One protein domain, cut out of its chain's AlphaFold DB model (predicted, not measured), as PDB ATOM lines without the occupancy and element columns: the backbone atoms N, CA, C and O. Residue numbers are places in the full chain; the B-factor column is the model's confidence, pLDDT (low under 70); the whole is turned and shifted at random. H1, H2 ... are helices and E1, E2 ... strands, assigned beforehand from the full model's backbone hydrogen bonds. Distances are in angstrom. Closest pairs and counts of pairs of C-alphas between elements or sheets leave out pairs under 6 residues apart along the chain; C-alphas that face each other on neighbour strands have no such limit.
ATOM      1  N   GLY A  27     174.491 121.976 185.141       34.25
ATOM      2  CA  GLY A  27     174.292 122.479 186.495       34.25
ATOM      3  C   GLY A  27     174.517 123.984 186.498       34.25
ATOM      4  O   GLY A  27     175.649 124.444 186.541       34.25
ATOM      5  N   GLY A  28     173.453 124.766 186.330       35.03
ATOM      6  CA  GLY A  28     173.514 126.232 186.301       35.03
ATOM      7  C   GLY A  28     173.651 126.832 184.899       35.03
ATOM      8  O   GLY A  28     172.702 127.445 184.422       35.03
ATOM      9  N   THR A  29     174.777 126.628 184.209       36.06
ATOM     10  CA  THR A  29     175.076 127.286 182.914       36.06
ATOM     11  C   THR A  29     174.278 126.746 181.730       36.06
ATOM     12  O   THR A  29     173.843 127.529 180.890       36.06
ATOM     13  N   ALA A  30     174.022 125.436 181.665       39.19
ATOM     14  CA  ALA A  30     173.140 124.849 180.646       39.19
ATOM     15  C   ALA A  30     171.676 125.291 180.820       39.19
ATOM     16  O   ALA A  30     170.951 125.486 179.854       39.19
ATOM     17  N   MET A  31     171.240 125.483 182.069       37.84
ATOM     18  CA  MET A  31     169.882 125.942 182.364       37.84
ATOM     19  C   MET A  31     169.725 127.440 182.104       37.84
ATOM     20  O   MET A  31     168.695 127.831 181.577       37.84
ATOM     21  N   SER A  32     170.731 128.269 182.396       43.94
ATOM     22  CA  SER A  32     170.699 129.692 182.036       43.94
ATOM     23  C   SER A  32     170.863 129.928 180.531       43.94
ATOM     24  O   SER A  32     170.266 130.855 180.003       43.94
ATOM     25  N   THR A  33     171.595 129.077 179.806       50.00
ATOM     26  CA  THR A  33     171.620 129.122 178.328       50.00
ATOM     27  C   THR A  33     170.317 128.634 177.696       50.00
ATOM     28  O   THR A  33     169.955 129.108 176.625       50.00
ATOM     29  N   LEU A  34     169.567 127.744 178.354       44.34
ATOM     30  CA  LEU A  34     168.238 127.328 177.894       44.34
ATOM     31  C   LEU A  34     167.152 128.344 178.269       44.34
ATOM     32  O   LEU A  34     166.393 128.769 177.409       44.34
ATOM     33  N   PHE A  35     167.064 128.745 179.532       47.41
ATOM     34  CA  PHE A  35     165.944 129.521 180.074       47.41
ATOM     35  C   PHE A  35     166.267 130.987 180.342       47.41
ATOM     36  O   PHE A  35     165.364 131.723 180.700       47.41
ATOM     37  N   GLY A  36     167.514 131.422 180.191       58.25
ATOM     38  CA  GLY A  36     167.932 132.791 180.467       58.25
ATOM     39  C   GLY A  36     168.255 133.043 181.937       58.25
ATOM     40  O   GLY A  36     168.085 132.189 182.810       58.25
ATOM     41  N   THR A  37     168.757 134.239 182.227       68.00
ATOM     42  CA  THR A  37     169.143 134.639 183.586       68.00
ATOM     43  C   THR A  37     167.926 135.104 184.393       68.00
ATOM     44  O   THR A  37     167.247 136.048 183.983       68.00
ATOM     45  N   VAL A  38     167.686 134.511 185.573       66.12
ATOM     46  CA  VAL A  38     166.659 134.967 186.535       66.12
ATOM     47  C   VAL A  38     167.220 136.068 187.431       66.12
ATOM     48  O   VAL A  38     168.239 135.895 188.097       66.12
ATOM     49  N   GLN A  39     166.504 137.182 187.514       74.00
ATOM     50  CA  GLN A  39     166.795 138.302 188.393       74.00
ATOM     51  C   GLN A  39     165.570 138.602 189.264       74.00
ATOM     52  O   GLN A  39     164.459 138.724 188.756       74.00
ATOM     53  N   ALA A  40     165.768 138.722 190.577       79.94
ATOM     54  CA  ALA A  40     164.738 139.258 191.461       79.94
ATOM     55  C   ALA A  40     164.637 140.780 191.282       79.94
ATOM     56  O   ALA A  40     165.660 141.464 191.204       79.94
ATOM     57  N   GLU A  41     163.413 141.296 191.214       81.31
ATOM     58  CA  GLU A  41     163.116 142.726 191.124       81.31
ATOM     59  C   GLU A  41     162.126 143.110 192.225       81.31
ATOM     60  O   GLU A  41     161.306 142.296 192.647       81.31
ATOM     61  N   GLU A  42     162.184 144.357 192.686       88.75
ATOM     62  CA  GLU A  42     161.121 144.903 193.529       88.75
ATOM     63  C   GLU A  42     159.888 145.185 192.662       88.75
ATOM     64  O   GLU A  42     159.998 145.721 191.553       88.75
ATOM     65  N   ALA A  43     158.710 144.810 193.159       90.38
ATOM     66  CA  ALA A  43     157.454 145.169 192.522       90.38
ATOM     67  C   ALA A  43     157.167 146.664 192.720       90.38
ATOM     68  O   ALA A  43     157.379 147.221 193.798       90.38
ATOM     69  N   THR A  44     156.663 147.316 191.678       93.00
ATOM     70  CA  THR A  44     156.297 148.737 191.692       93.00
ATOM     71  C   THR A  44     154.780 148.923 191.651       93.00
ATOM     72  O   THR A  44     154.035 148.007 191.310       93.00
ATOM     73  N   GLN A  45     154.303 150.129 191.969       92.69
ATOM     74  CA  GLN A  45     152.879 150.466 191.820       92.69
ATOM     75  C   GLN A  45     152.422 150.388 190.355       92.69
ATOM     76  O   GLN A  45     151.323 149.912 190.081       92.69
ATOM     77  N   ASP A  46     153.296 150.754 189.415       92.88
ATOM     78  CA  ASP A  46     153.034 150.608 187.980       92.88
ATOM     79  C   ASP A  46     152.871 149.130 187.587       92.88
ATOM     80  O   ASP A  46     152.015 148.804 186.764       92.88
ATOM     81  N   ASP A  47     153.648 148.219 188.194       91.69
ATOM     82  CA  ASP A  47     153.479 146.777 187.984       91.69
ATOM     83  C   ASP A  47     152.102 146.310 188.474       91.69
ATOM     84  O   ASP A  47     151.425 145.581 187.750       91.69
ATOM     85  N   ILE A  48     151.660 146.769 189.655       91.31
ATOM     86  CA  ILE A  48     150.332 146.458 190.213       91.31
ATOM     87  C   ILE A  48     149.224 146.946 189.285       91.31
ATOM     88  O   ILE A  48     148.318 146.178 188.954       91.31
ATOM     89  N   GLU A  49     149.275 148.206 188.848       91.81
ATOM     90  CA  GLU A  49     148.273 148.745 187.927       91.81
ATOM     91  C   GLU A  49     148.261 147.967 186.615       91.81
ATOM     92  O   GLU A  49     147.193 147.618 186.107       91.81
ATOM     93  N   LYS A  50     149.438 147.638 186.080       91.62
ATOM     94  CA  LYS A  50     149.562 146.877 184.840       91.62
ATOM     95  C   LYS A  50     148.939 145.489 184.947       91.62
ATOM     96  O   LYS A  50     148.157 145.126 184.069       91.62
ATOM     97  N   ILE A  51     149.254 144.720 185.993       91.31
ATOM     98  CA  ILE A  51     148.663 143.386 186.166       91.31
ATOM     99  C   ILE A  51     147.174 143.480 186.475       91.31
ATOM    100  O   ILE A  51     146.405 142.717 185.906       91.31
ATOM    101  N   ARG A  52     146.738 144.441 187.296       91.44
ATOM    102  CA  ARG A  52     145.321 144.628 187.628       91.44
ATOM    103  C   ARG A  52     144.481 144.921 186.387       91.44
ATOM    104  O   ARG A  52     143.379 144.401 186.267       91.44
ATOM    105  N   ASN A  53     145.015 145.729 185.473       92.31
ATOM    106  CA  ASN A  53     144.345 146.114 184.231       92.31
ATOM    107  C   ASN A  53     144.458 145.049 183.125       92.31
ATOM    108  O   ASN A  53     143.921 145.242 182.032       92.31
ATOM    109  N   ALA A  54     145.162 143.937 183.361       90.50
ATOM    110  CA  ALA A  54     145.213 142.841 182.406       90.50
ATOM    111  C   ALA A  54     143.855 142.110 182.377       90.50
ATOM    112  O   ALA A  54     143.408 141.633 183.423       90.50
ATOM    113  N   PRO A  55     143.219 141.916 181.201       90.38
ATOM    114  CA  PRO A  55     141.877 141.326 181.118       90.38
ATOM    115  C   PRO A  55     141.750 139.942 181.770       90.38
ATOM    116  O   PRO A  55     140.704 139.579 182.304       90.38
ATOM    117  N   GLY A  56     142.816 139.133 181.728       86.31
ATOM    118  CA  GLY A  56     142.839 137.829 182.389       86.31
ATOM    119  C   GLY A  56     142.829 137.931 183.914       86.31
ATOM    120  O   GLY A  56     142.074 137.215 184.565       86.31
ATOM    121  N   VAL A  57     143.616 138.854 184.469       90.06
ATOM    122  CA  VAL A  57     143.692 139.098 185.915       90.06
ATOM    123  C   VAL A  57     142.377 139.675 186.423       90.06
ATOM    124  O   VAL A  57     141.837 139.159 187.393       90.06
ATOM    125  N   GLU A  58     141.820 140.680 185.748       93.56
ATOM    126  CA  GLU A  58     140.550 141.305 186.142       93.56
ATOM    127  C   GLU A  58     139.411 140.276 186.242       93.56
ATOM    128  O   GLU A  58     138.666 140.259 187.227       93.56
ATOM    129  N   ARG A  59     139.306 139.369 185.259       92.25
ATOM    130  CA  ARG A  59     138.316 138.282 185.281       92.25
ATOM    131  C   ARG A  59     138.531 137.342 186.464       92.25
ATOM    132  O   ARG A  59     137.567 137.039 187.156       92.25
ATOM    133  N   ILE A  60     139.772 136.916 186.712       89.25
ATOM    134  CA  ILE A  60     140.105 136.049 187.851       89.25
ATOM    135  C   ILE A  60     139.730 136.728 189.170       89.25
ATOM    136  O   ILE A  60     139.037 136.119 189.976       89.25
ATOM    137  N   LEU A  61     140.140 137.984 189.371       93.31
ATOM    138  CA  LEU A  61     139.839 138.749 190.585       93.31
ATOM    139  C   LEU A  61     138.331 138.889 190.806       93.31
ATOM    140  O   LEU A  61     137.855 138.702 191.923       93.31
ATOM    141  N   THR A  62     137.578 139.140 189.734       93.44
ATOM    142  CA  THR A  62     136.112 139.200 189.780       93.44
ATOM    143  C   THR A  62     135.501 137.856 190.185       93.44
ATOM    144  O   THR A  62     134.614 137.828 191.033       93.44
ATOM    145  N   GLU A  63     135.982 136.747 189.614       92.56
ATOM    146  CA  GLU A  63     135.490 135.390 189.900       92.56
ATOM    147  C   GLU A  63     135.727 134.976 191.358       92.56
ATOM    148  O   GLU A  63     134.850 134.381 191.982       92.56
ATOM    149  N   ILE A  64     136.883 135.333 191.928       90.88
ATOM    150  CA  ILE A  64     137.206 135.046 193.336       90.88
ATOM    151  C   ILE A  64     136.698 136.127 194.307       90.88
ATOM    152  O   ILE A  64     136.928 136.028 195.507       90.88
ATOM    153  N   GLY A  65     135.997 137.155 193.814       91.38
ATOM    154  CA  GLY A  65     135.391 138.199 194.646       91.38
ATOM    155  C   GLY A  65     136.384 139.169 195.293       91.38
ATOM    156  O   GLY A  65     136.096 139.714 196.358       91.38
ATOM    157  N   VAL A  66     137.545 139.398 194.674       90.69
ATOM    158  CA  VAL A  66     138.584 140.307 195.176       90.69
ATOM    159  C   VAL A  66     138.571 141.633 194.412       90.69
ATOM    160  O   VAL A  66     138.720 141.673 193.195       90.69
ATOM    161  N   GLU A  67     138.440 142.749 195.135       88.06
ATOM    162  CA  GLU A  67     138.319 144.094 194.542       88.06
ATOM    163  C   GLU A  67     139.672 144.757 194.206       88.06
ATOM    164  O   GLU A  67     139.769 145.623 193.322       88.06
ATOM    165  N   SER A  68     140.729 144.369 194.921       87.81
ATOM    166  CA  SER A  68     142.064 144.954 194.793       87.81
ATOM    167  C   SER A  68     143.162 143.947 195.103       87.81
ATOM    168  O   SER A  68     143.031 143.128 196.011       87.81
ATOM    169  N   LEU A  69     144.272 144.061 194.376       92.19
ATOM    170  CA  LEU A  69     145.512 143.374 194.716       92.19
ATOM    171  C   LEU A  69     146.127 143.981 195.988       92.19
ATOM    172  O   LEU A  69     145.877 145.157 196.270       92.19
ATOM    173  N   PRO A  70     146.900 143.198 196.757       90.44
ATOM    174  CA  PRO A  70     147.642 143.704 197.905       90.44
ATOM    175  C   PRO A  70     148.751 144.681 197.482       90.44
ATOM    176  O   PRO A  70     149.062 144.826 196.297       90.44
ATOM    177  N   ASP A  71     149.353 145.336 198.475       90.12
ATOM    178  CA  ASP A  71     150.484 146.242 198.287       90.12
ATOM    179  C   ASP A  71     151.735 145.515 197.744       90.12
ATOM    180  O   ASP A  71     151.836 144.285 197.736       90.12
ATOM    181  N   THR A  72     152.709 146.293 197.258       87.00
ATOM    182  CA  THR A  72     153.912 145.788 196.564       87.00
ATOM    183  C   THR A  72     154.765 144.833 197.400       87.00
ATOM    184  O   THR A  72     155.504 144.034 196.839       87.00
ATOM    185  N   ASP A  73     154.687 144.908 198.729       84.44
ATOM    186  CA  ASP A  73     155.420 144.041 199.656       84.44
ATOM    187  C   ASP A  73     154.911 142.591 199.661       84.44
ATOM    188  O   ASP A  73     155.659 141.677 200.008       84.44
ATOM    189  N   ALA A  74     153.674 142.361 199.216       85.62
ATOM    190  CA  ALA A  74     153.100 141.030 199.040       85.62
ATOM    191  C   ALA A  74     153.369 140.423 197.649       85.62
ATOM    192  O   ALA A  74     152.830 139.354 197.331       85.62
ATOM    193  N   ILE A  75     154.174 141.095 196.815       88.06
ATOM    194  CA  ILE A  75     154.435 140.710 195.426       88.06
ATOM    195  C   ILE A  75     155.902 140.338 195.242       88.06
ATOM    196  O   ILE A  75     156.803 141.168 195.348       88.06
ATOM    197  N   GLU A  76     156.141 139.084 194.877       83.44
ATOM    198  CA  GLU A  76     157.454 138.623 194.444       83.44
ATOM    199  C   GLU A  76     157.556 138.728 192.918       83.44
ATOM    200  O   GLU A  76     156.810 138.069 192.187       83.44
ATOM    201  N   LYS A  77     158.494 139.545 192.427       86.56
ATOM    202  CA  LYS A  77     158.732 139.756 190.995       86.56
ATOM    203  C   LYS A  77     160.071 139.160 190.570       86.56
ATOM    204  O   LYS A  77     161.119 139.413 191.166       86.56
ATOM    205  N   ARG A  78     160.043 138.373 189.497       78.00
ATOM    206  CA  ARG A  78     161.213 137.758 188.864       78.00
ATOM    207  C   ARG A  78     161.235 138.127 187.386       78.00
ATOM    208  O   ARG A  78     160.237 137.960 186.694       78.00
ATOM    209  N   ARG A  79     162.371 138.600 186.882       74.69
ATOM    210  CA  ARG A  79     162.614 138.790 185.449       74.69
ATOM    211  C   ARG A  79     163.523 137.685 184.949       74.69
ATOM    212  O   ARG A  79     164.574 137.443 185.530       74.69
ATOM    213  N   ILE A  80     163.137 137.067 183.848       68.94
ATOM    214  CA  ILE A  80     163.956 136.138 183.089       68.94
ATOM    215  C   ILE A  80     164.360 136.841 181.798       68.94
ATOM    216  O   ILE A  80     163.509 137.255 181.004       68.94
ATOM    217  N   LYS A  81     165.665 137.053 181.631       73.94
ATOM    218  CA  LYS A  81     166.207 137.729 180.450       73.94
ATOM    219  C   LYS A  81     166.117 136.814 179.230       73.94
ATOM    220  O   LYS A  81     166.230 135.602 179.339       73.94
ATOM    221  N   GLY A  82     165.931 137.414 178.056       64.38
ATOM    222  CA  GLY A  82     165.871 136.697 176.777       64.38
ATOM    223  C   GLY A  82     167.237 136.230 176.262       64.38
ATOM    224  O   GLY A  82     167.431 136.165 175.054       64.38
ATOM    225  N   ASP A  83     168.200 135.986 177.151       66.19
ATOM    226  CA  ASP A  83     169.522 135.443 176.830       66.19
ATOM    227  C   ASP A  83     169.531 133.903 176.757       66.19
ATOM    228  O   ASP A  83     170.557 133.324 176.399       66.19
ATOM    229  N   GLY A  84     168.396 133.252 177.044       55.59
ATOM    230  CA  GLY A  84     168.192 131.812 176.873       55.59
ATOM    231  C   GLY A  84     167.478 131.418 175.576       55.59
ATOM    232  O   GLY A  84     166.535 132.089 175.149       55.59
ATOM    233  N   GLU A  85     167.880 130.281 174.995       53.06
ATOM    234  CA  GLU A  85     167.356 129.724 173.732       53.06
ATOM    235  C   GLU A  85     165.838 129.447 173.745       53.06
ATOM    236  O   GLU A  85     165.181 129.544 172.712       53.06
ATOM    237  N   VAL A  86     165.263 129.091 174.898       42.06
ATOM    238  CA  VAL A  86     163.844 128.716 175.059       42.06
ATOM    239  C   VAL A  86     162.963 129.935 175.339       42.06
ATOM    240  O   VAL A  86     161.766 129.924 175.043       42.06
ATOM    241  N   THR A  87     163.531 130.992 175.919       51.50
ATOM    242  CA  THR A  87     162.760 132.161 176.358       51.50
ATOM    243  C   THR A  87     162.516 133.204 175.282       51.50
ATOM    244  O   THR A  87     161.578 133.974 175.456       51.50
ATOM    245  N   ASP A  88     163.285 133.194 174.183       52.50
ATOM    246  CA  ASP A  88     163.158 134.045 172.983       52.50
ATOM    247  C   ASP A  88     162.278 135.300 173.217       52.50
ATOM    248  O   ASP A  88     161.101 135.374 172.835       52.50
ATOM    249  N   GLY A  89     162.819 136.236 174.008       59.25
ATOM    250  CA  GLY A  89     162.097 137.364 174.611       59.25
ATOM    251  C   GLY A  89     162.244 137.443 176.137       59.25
ATOM    252  O   GLY A  89     162.586 136.473 176.804       59.25
ATOM    253  N   GLU A  90     162.012 138.629 176.702       72.06
ATOM    254  CA  GLU A  90     161.974 138.798 178.159       72.06
ATOM    255  C   GLU A  90     160.654 138.265 178.728       72.06
ATOM    256  O   GLU A  90     159.580 138.532 178.179       72.06
ATOM    257  N   LEU A  91     160.745 137.543 179.846       67.50
ATOM    258  CA  LEU A  91     159.602 137.060 180.615       67.50
ATOM    259  C   LEU A  91     159.661 137.662 182.019       67.50
ATOM    260  O   LEU A  91     160.651 137.503 182.729       67.50
ATOM    261  N   VAL A  92     158.597 138.335 182.440       77.44
ATOM    262  CA  VAL A  92     158.455 138.825 183.815       77.44
ATOM    263  C   VAL A  92     157.382 137.997 184.506       77.44
ATOM    264  O   VAL A  92     156.276 137.843 183.997       77.44
ATOM    265  N   LEU A  93     157.717 137.448 185.665       75.50
ATOM    266  CA  LEU A  93     156.821 136.673 186.503       75.50
ATOM    267  C   LEU A  93     156.552 137.446 187.783       75.50
ATOM    268  O   LEU A  93     157.478 137.918 188.441       75.50
ATOM    269  N   MET A  94     155.286 137.546 188.147       83.06
ATOM    270  CA  MET A  94     154.844 138.137 189.400       83.06
ATOM    271  C   MET A  94     154.004 137.120 190.151       83.06
ATOM    272  O   MET A  94     153.112 136.486 189.586       83.06
ATOM    273  N   LYS A  95     154.308 136.970 191.431       85.56
ATOM    274  CA  LYS A  95     153.620 136.097 192.369       85.56
ATOM    275  C   LYS A  95     153.025 136.976 193.455       85.56
ATOM    276  O   LYS A  95     153.760 137.661 194.158       85.56
ATOM    277  N   VAL A  96     151.704 136.966 193.562       89.75
ATOM    278  CA  VAL A  96     150.943 137.802 194.487       89.75
ATOM    279  C   VAL A  96     150.255 136.892 195.495       89.75
ATOM    280  O   VAL A  96     149.395 136.091 195.123       89.75
ATOM    281  N   ASN A  97     150.640 137.003 196.764       87.25
ATOM    282  CA  ASN A  97     150.008 136.240 197.839       87.25
ATOM    283  C   ASN A  97     148.665 136.881 198.203       87.25
ATOM    284  O   ASN A  97     148.595 138.084 198.449       87.25
ATOM    285  N   MET A  98     147.601 136.086 198.240       88.50
ATOM    286  CA  MET A  98     146.239 136.531 198.524       88.50
ATOM    287  C   MET A  98     145.637 135.691 199.657       88.50
ATOM    288  O   MET A  98     146.253 134.746 200.135       88.50
ATOM    289  N   GLN A  99     144.440 136.055 200.122       85.94
ATOM    290  CA  GLN A  99     143.812 135.383 201.263       85.94
ATOM    291  C   GLN A  99     143.499 133.902 200.996       85.94
ATOM    292  O   GLN A  99     143.732 133.075 201.873       85.94
ATOM    293  N   ASP A 100     142.974 133.588 199.809       86.50
ATOM    294  CA  ASP A 100     142.491 132.241 199.471       86.50
ATOM    295  C   ASP A 100     143.470 131.454 198.577       86.50
ATOM    296  O   ASP A 100     143.134 130.393 198.041       86.50
ATOM    297  N   GLY A 101     144.669 131.992 198.356       88.00
ATOM    298  CA  GLY A 101     145.643 131.408 197.448       88.00
ATOM    299  C   GLY A 101     146.579 132.432 196.832       88.00
ATOM    300  O   GLY A 101     146.917 133.459 197.420       88.00
ATOM    301  N   MET A 102     147.006 132.151 195.609       87.19
ATOM    302  CA  MET A 102     148.108 132.854 194.976       87.19
ATOM    303  C   MET A 102     147.811 133.173 193.521       87.19
ATOM    304  O   MET A 102     147.488 132.285 192.732       87.19
ATOM    305  N   LEU A 103     147.959 134.444 193.149       85.25
ATOM    306  CA  LEU A 103     147.867 134.876 191.762       85.25
ATOM    307  C   LEU A 103     149.262 134.911 191.140       85.25
ATOM    308  O   LEU A 103     150.169 135.587 191.624       85.25
ATOM    309  N   HIS A 104     149.402 134.230 190.013       80.81
ATOM    310  CA  HIS A 104     150.582 134.281 189.169       80.81
ATOM    311  C   HIS A 104     150.263 135.060 187.910       80.81
ATOM    312  O   HIS A 104     149.368 134.674 187.161       80.81
ATOM    313  N   ALA A 105     151.010 136.131 187.672       82.38
ATOM    314  CA  ALA A 105     150.959 136.893 186.439       82.38
ATOM    315  C   ALA A 105     152.260 136.695 185.655       82.38
ATOM    316  O   ALA A 105     153.358 136.761 186.207       82.38
ATOM    317  N   PHE A 106     152.120 136.458 184.356       79.94
ATOM    318  CA  PHE A 106     153.213 136.226 183.424       79.94
ATOM    319  C   PHE A 106     153.123 137.272 182.328       79.94
ATOM    320  O   PHE A 106     152.132 137.328 181.602       79.94
ATOM    321  N   GLU A 107     154.152 138.090 182.197       78.44
ATOM    322  CA  GLU A 107     154.252 139.102 181.161       78.44
ATOM    323  C   GLU A 107     155.301 138.694 180.132       78.44
ATOM    324  O   GLU A 107     156.469 138.492 180.468       78.44
ATOM    325  N   ARG A 108     154.889 138.651 178.864       74.06
ATOM    326  CA  ARG A 108     155.787 138.494 177.720       74.06
ATOM    327  C   ARG A 108     155.437 139.537 176.663       74.06
ATOM    328  O   ARG A 108     154.351 139.521 176.085       74.06
ATOM    329  N   GLY A 109     156.361 140.460 176.399       78.44
ATOM    330  CA  GLY A 109     156.092 141.603 175.524       78.44
ATOM    331  C   GLY A 109     154.990 142.502 176.096       78.44
ATOM    332  O   GLY A 109     155.153 143.073 177.166       78.44
ATOM    333  N   SER A 110     153.874 142.651 175.377       76.56
ATOM    334  CA  SER A 110     152.709 143.421 175.843       76.56
ATOM    335  C   SER A 110     151.591 142.558 176.430       76.56
ATOM    336  O   SER A 110     150.569 143.096 176.852       76.56
ATOM    337  N   GLU A 111     151.730 141.233 176.393       76.38
ATOM    338  CA  GLU A 111     150.701 140.302 176.847       76.38
ATOM    339  C   GLU A 111     150.945 139.918 178.306       76.38
ATOM    340  O   GLU A 111     152.059 139.543 178.677       76.38
ATOM    341  N   VAL A 112     149.888 139.984 179.118       80.31
ATOM    342  CA  VAL A 112     149.885 139.510 180.504       80.31
ATOM    343  C   VAL A 112     148.880 138.372 180.621       80.31
ATOM    344  O   VAL A 112     147.683 138.562 180.391       80.31
ATOM    345  N   ARG A 113     149.367 137.189 180.988       78.19
ATOM    346  CA  ARG A 113     148.555 136.015 181.325       78.19
ATOM    347  C   ARG A 113     148.529 135.818 182.823       78.19
ATOM    348  O   ARG A 113     149.450 136.249 183.513       78.19
ATOM    349  N   ALA A 114     147.501 135.143 183.320       81.88
ATOM    350  CA  ALA A 114     147.401 134.877 184.739       81.88
ATOM    351  C   ALA A 114     146.739 133.544 185.065       81.88
ATOM    352  O   ALA A 114     145.886 133.051 184.323       81.88
ATOM    353  N   VAL A 115     147.156 132.996 186.202       81.94
ATOM    354  CA  VAL A 115     146.583 131.813 186.834       81.94
ATOM    355  C   VAL A 115     146.493 132.083 188.327       81.94
ATOM    356  O   VAL A 115     147.469 132.524 188.931       81.94
ATOM    357  N   PHE A 116     145.340 131.818 188.923       84.00
ATOM    358  CA  PHE A 116     145.175 131.790 190.370       84.00
ATOM    359  C   PHE A 116     145.182 130.349 190.857       84.00
ATOM    360  O   PHE A 116     144.505 129.512 190.270       84.00
ATOM    361  N   THR A 117     145.920 130.057 191.916       83.62
ATOM    362  CA  THR A 117     145.992 128.729 192.530       83.62
ATOM    363  C   THR A 117     145.452 128.829 193.946       83.62
ATOM    364  O   THR A 117     145.927 129.660 194.716       83.62
ATOM    365  N   PHE A 118     144.476 127.992 194.290       83.19
ATOM    366  CA  PHE A 118     143.950 127.910 195.652       83.19
ATOM    367  C   PHE A 118     144.978 127.271 196.583       83.19
ATOM    368  O   PHE A 118     145.646 126.302 196.203       83.19
ATOM    369  N   ASP A 119     145.063 127.765 197.816       81.06
ATOM    370  CA  ASP A 119     145.866 127.095 198.834       81.06
ATOM    371  C   ASP A 119     145.264 125.719 199.161       81.06
ATOM    372  O   ASP A 119     144.052 125.547 199.291       81.06
ATOM    373  N   MET A 120     146.111 124.698 199.291       65.44
ATOM    374  CA  MET A 120     145.635 123.357 199.661       65.44
ATOM    375  C   MET A 120     145.244 123.271 201.141       65.44
ATOM    376  O   MET A 120     144.444 122.420 201.513       65.44
ATOM    377  N   ASP A 121     145.770 124.177 201.968       69.06
ATOM    378  CA  ASP A 121     145.532 124.226 203.413       69.06
ATOM    379  C   ASP A 121     144.456 125.263 203.787       69.06
ATOM    380  O   ASP A 121     144.477 125.850 204.874       69.06
ATOM    381  N   LEU A 122     143.503 125.520 202.882       70.94
ATOM    382  CA  LEU A 122     142.411 126.451 203.145       70.94
ATOM    383  C   LEU A 122     141.567 125.971 204.324       70.94
ATOM    384  O   LEU A 122     140.859 124.968 204.256       70.94
ATOM    385  N   SER A 123     141.576 126.761 205.398       68.56
ATOM    386  CA  SER A 123     140.699 126.535 206.553       68.56
ATOM    387  C   SER A 123     139.209 126.592 206.184       68.56
ATOM    388  O   SER A 123     138.368 126.035 206.891       68.56
ATOM    389  N   THR A 124     138.859 127.266 205.086       73.06
ATOM    390  CA  THR A 124     137.512 127.305 204.512       73.06
ATOM    391  C   THR A 124     137.622 127.488 203.001       73.06
ATOM    392  O   THR A 124     138.203 128.467 202.544       73.06
ATOM    393  N   ALA A 125     137.067 126.554 202.225       79.00
ATOM    394  CA  ALA A 125     136.985 126.692 200.775       79.00
ATOM    395  C   ALA A 125     135.967 127.783 200.385       79.00
ATOM    396  O   ALA A 125     134.900 127.857 201.006       79.00
ATOM    397  N   PRO A 126     136.234 128.586 199.341       85.44
ATOM    398  CA  PRO A 126     135.254 129.528 198.808       85.44
ATOM    399  C   PRO A 126     133.959 128.828 198.379       85.44
ATOM    400  O   PRO A 126     133.992 127.734 197.817       85.44
ATOM    401  N   GLU A 127     132.804 129.471 198.586       86.38
ATOM    402  CA  GLU A 127     131.483 128.875 198.306       86.38
ATOM    403  C   GLU A 127     131.316 128.450 196.836       86.38
ATOM    404  O   GLU A 127     130.642 127.465 196.532       86.38
ATOM    405  N   ALA A 128     131.954 129.170 195.908       88.62
ATOM    406  CA  ALA A 128     131.943 128.827 194.489       88.62
ATOM    407  C   ALA A 128     132.765 127.565 194.161       88.62
ATOM    408  O   ALA A 128     132.449 126.888 193.180       88.62
ATOM    409  N   TYR A 129     133.746 127.231 195.008       91.62
ATOM    410  CA  TYR A 129     134.749 126.183 194.813       91.62
ATOM    411  C   TYR A 129     134.885 125.275 196.048       91.62
ATOM    412  O   TYR A 129     135.986 125.096 196.563       91.62
ATOM    413  N   PRO A 130     133.804 124.658 196.551       90.31
ATOM    414  CA  PRO A 130     133.830 123.928 197.823       90.31
ATOM    415  C   PRO A 130     134.798 122.733 197.840       90.31
ATOM    416  O   PRO A 130     135.154 122.244 198.908       90.31
ATOM    417  N   ILE A 131     135.211 122.245 196.668       88.50
ATOM    418  CA  ILE A 131     136.059 121.062 196.508       88.50
ATOM    419  C   ILE A 131     137.564 121.339 196.653       88.50
ATOM    420  O   ILE A 131     138.329 120.415 196.920       88.50
ATOM    421  N   VAL A 132     138.002 122.595 196.508       86.25
ATOM    422  CA  VAL A 132     139.440 122.923 196.408       86.25
ATOM    423  C   VAL A 132     140.215 122.663 197.693       86.25
ATOM    424  O   VAL A 132     141.407 122.395 197.619       86.25
ATOM    425  N   ALA A 133     139.550 122.665 198.850       83.62
ATOM    426  CA  ALA A 133     140.181 122.291 200.118       83.62
ATOM    427  C   ALA A 133     140.637 120.820 200.151       83.62
ATOM    428  O   ALA A 133     141.478 120.456 200.962       83.62
ATOM    429  N   GLU A 134     140.083 119.967 199.289       82.62
ATOM    430  CA  GLU A 134     140.476 118.562 199.195       82.62
ATOM    431  C   GLU A 134     141.384 118.307 197.995       82.62
ATOM    432  O   GLU A 134     142.410 117.645 198.109       82.62
ATOM    433  N   THR A 135     141.019 118.846 196.834       81.12
ATOM    434  CA  THR A 135     141.683 118.510 195.568       81.12
ATOM    435  C   THR A 135     142.760 119.509 195.162       81.12
ATOM    436  O   THR A 135     143.446 119.306 194.157       81.12
ATOM    437  N   GLY A 136     142.873 120.633 195.874       84.75
ATOM    438  CA  GLY A 136     143.453 121.850 195.321       84.75
ATOM    439  C   GLY A 136     142.652 122.350 194.115       84.75
ATOM    440  O   GLY A 136     141.602 121.804 193.751       84.75
ATOM    441  N   GLY A 137     143.163 123.388 193.467       82.56
ATOM    442  CA  GLY A 137     142.633 123.836 192.190       82.56
ATOM    443  C   GLY A 137     143.299 125.106 191.699       82.56
ATOM    444  O   GLY A 137     143.990 125.800 192.444       82.56
ATOM    445  N   SER A 138     143.063 125.420 190.437       85.19
ATOM    446  CA  SER A 138     143.518 126.648 189.812       85.19
ATOM    447  C   SER A 138     142.480 127.195 188.841       85.19
ATOM    448  O   SER A 138     141.664 126.457 188.290       85.19
ATOM    449  N   ILE A 139     142.504 128.511 188.652       84.38
ATOM    450  CA  ILE A 139     141.700 129.245 187.681       84.38
ATOM    451  C   ILE A 139     142.669 129.896 186.702       84.38
ATOM    452  O   ILE A 139     143.425 130.796 187.067       84.38
ATOM    453  N   GLY A 140     142.650 129.439 185.456       81.31
ATOM    454  CA  GLY A 140     143.357 130.075 184.353       81.31
ATOM    455  C   GLY A 140     142.436 131.021 183.591       81.31
ATOM    456  O   GLY A 140     141.261 130.725 183.382       81.31
ATOM    457  N   ALA A 141     142.970 132.153 183.138       76.25
ATOM    458  CA  ALA A 141     142.270 132.998 182.179       76.25
ATOM    459  C   ALA A 141     142.630 132.585 180.745       76.25
ATOM    460  O   ALA A 141     143.722 132.899 180.265       76.25
ATOM    461  N   GLY A 142     141.705 131.904 180.063       65.00
ATOM    462  CA  GLY A 142     141.785 131.648 178.625       65.00
ATOM    463  C   GLY A 142     141.494 132.908 177.797       65.00
ATOM    464  O   GLY A 142     141.319 134.008 178.331       65.00
ATOM    465  N   GLU A 143     141.418 132.772 176.469       64.00
ATOM    466  CA  GLU A 143     141.135 133.914 175.582       64.00
ATOM    467  C   GLU A 143     139.765 134.540 175.897       64.00
ATOM    468  O   GLU A 143     139.660 135.742 176.156       64.00
ATOM    469  N   SER A 144     138.714 133.723 175.973       69.31
ATOM    470  CA  SER A 144     137.338 134.185 176.186       69.31
ATOM    471  C   SER A 144     136.777 133.887 177.575       69.31
ATOM    472  O   SER A 144     135.968 134.671 178.070       69.31
ATOM    473  N   GLU A 145     137.210 132.805 178.219       81.69
ATOM    474  CA  GLU A 145     136.575 132.268 179.429       81.69
ATOM    475  C   GLU A 145     137.599 131.949 180.525       81.69
ATOM    476  O   GLU A 145     138.803 131.863 180.274       81.69
ATOM    477  N   LEU A 146     137.106 131.821 181.757       85.06
ATOM    478  CA  LEU A 146     137.886 131.287 182.867       85.06
ATOM    479  C   LEU A 146     137.776 129.766 182.869       85.06
ATOM    480  O   LEU A 146     136.684 129.208 182.757       85.06
ATOM    481  N   GLU A 147     138.910 129.106 183.045       85.00
ATOM    482  CA  GLU A 147     138.995 127.656 183.127       85.00
ATOM    483  C   GLU A 147     139.417 127.268 184.536       85.00
ATOM    484  O   GLU A 147     140.497 127.640 184.997       85.00
ATOM    485  N   PHE A 148     138.565 126.518 185.227       88.75
ATOM    486  CA  PHE A 148     138.902 125.938 186.515       88.75
ATOM    487  C   PHE A 148     139.401 124.511 186.320       88.75
ATOM    488  O   PHE A 148     138.744 123.703 185.661       88.75
ATOM    489  N   THR A 149     140.541 124.203 186.933       85.06
ATOM    490  CA  THR A 149     141.133 122.866 186.966       85.06
ATOM    491  C   THR A 149     141.384 122.442 188.405       85.06
ATOM    492  O   THR A 149     141.790 123.250 189.234       85.06
TER     493      THR A 149
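What this domain is: This is residues 27 to 149 of the 390 residues of an uncharacterized protein of Haloferax larsenii (UniProt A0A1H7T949). One twisted sheet of seven strands makes a slab, with helices H2 and H3 packed over one face and the other face largely bare. The small helix H1 lies off one end of the slab near the end of E2, and the short H4 lies off the other, after the long loop of residues 119 to 131. The printed part has 123 residues, running H1 E1 H2 H3 E2 E3 E4 E5 H4 E6 E7; the class is mixed, helices and strands. The sheet's order is E1 E2 E3 E4 E5 E6 E7, antiparallel throughout. The whole is compact, with a radius of gyration of the C-alphas of 15.5 A and spans of 45 by 32 by 30 A.

How they stand to each other: Start at H1, residues 29 to 35, which is only just not on the sheet, with 4 pairs of C-alphas within 10 A. Edge strand E1, residues 38 to 41, is antiparallel to E2, residues 75 to 80, with N 39 and O 79 2.8 A apart. H2, residues 45 to 52, is on the sheet at a height of 9.5 A. It lies only just over E3, residues 91 to 98, and E4, residues 101 to 108, with 3 of its C-alphas falling on each. H3, residues 55 to 63, is on the same face at a height of 7.7 A, over E5, residues 111 to 118, and E6, residues 138 to 141. It runs along the strands, at 24 degrees to E6 on the local plane; its closest C-alphas to E6 are those of Gly 56 and Ala 141, 4.9 A. E2 to E5 form a meander, each strand the antiparallel neighbour of the one before: look at N 78 and O 93, N 94 and O 105, and N 104 and O 115, each 2.8 A. H4, residues 132 to 135, only grazes the sheet. E5 and E6 are antiparallel neighbours, with N 116 and O 139 within hydrogen-bond range at 2.9 A, and the hairpin of E6 and E7, residues 146 to 149, has N 140 and O 147 within hydrogen-bond range at 2.8 A. In H1, H2 and H3 every O i to N i+4 pair is within hydrogen-bond range; H4 is too short for one.

Where its parts are: Find C-alpha 29 at (175.076, 127.286, 182.914), where H1 begins its 9.8 A. E1 covers 9.7 A, H2 10.4 A, H3 12.4 A and E2 16.2 A. From C-alpha 91 at (159.602, 137.060, 180.615), E3 runs 22.4 A; E4 follows with 23.3 A and E5 with 23.5 A. H4 covers 5.0 A, E6 10.0 A, and E7 9.9 A to C-alpha 149 at (141.133, 122.866, 186.966).

The domain as a whole: The C-alphas farthest apart, of Thr 29 and Glu 127, are 46.3 A apart. The printed part has no cut; the links H3 to E2 and E5 to H4 are long. Mean pLDDT of the printed part is 78.3; among the residues under 70 are 27 to 38 and 82 to 89.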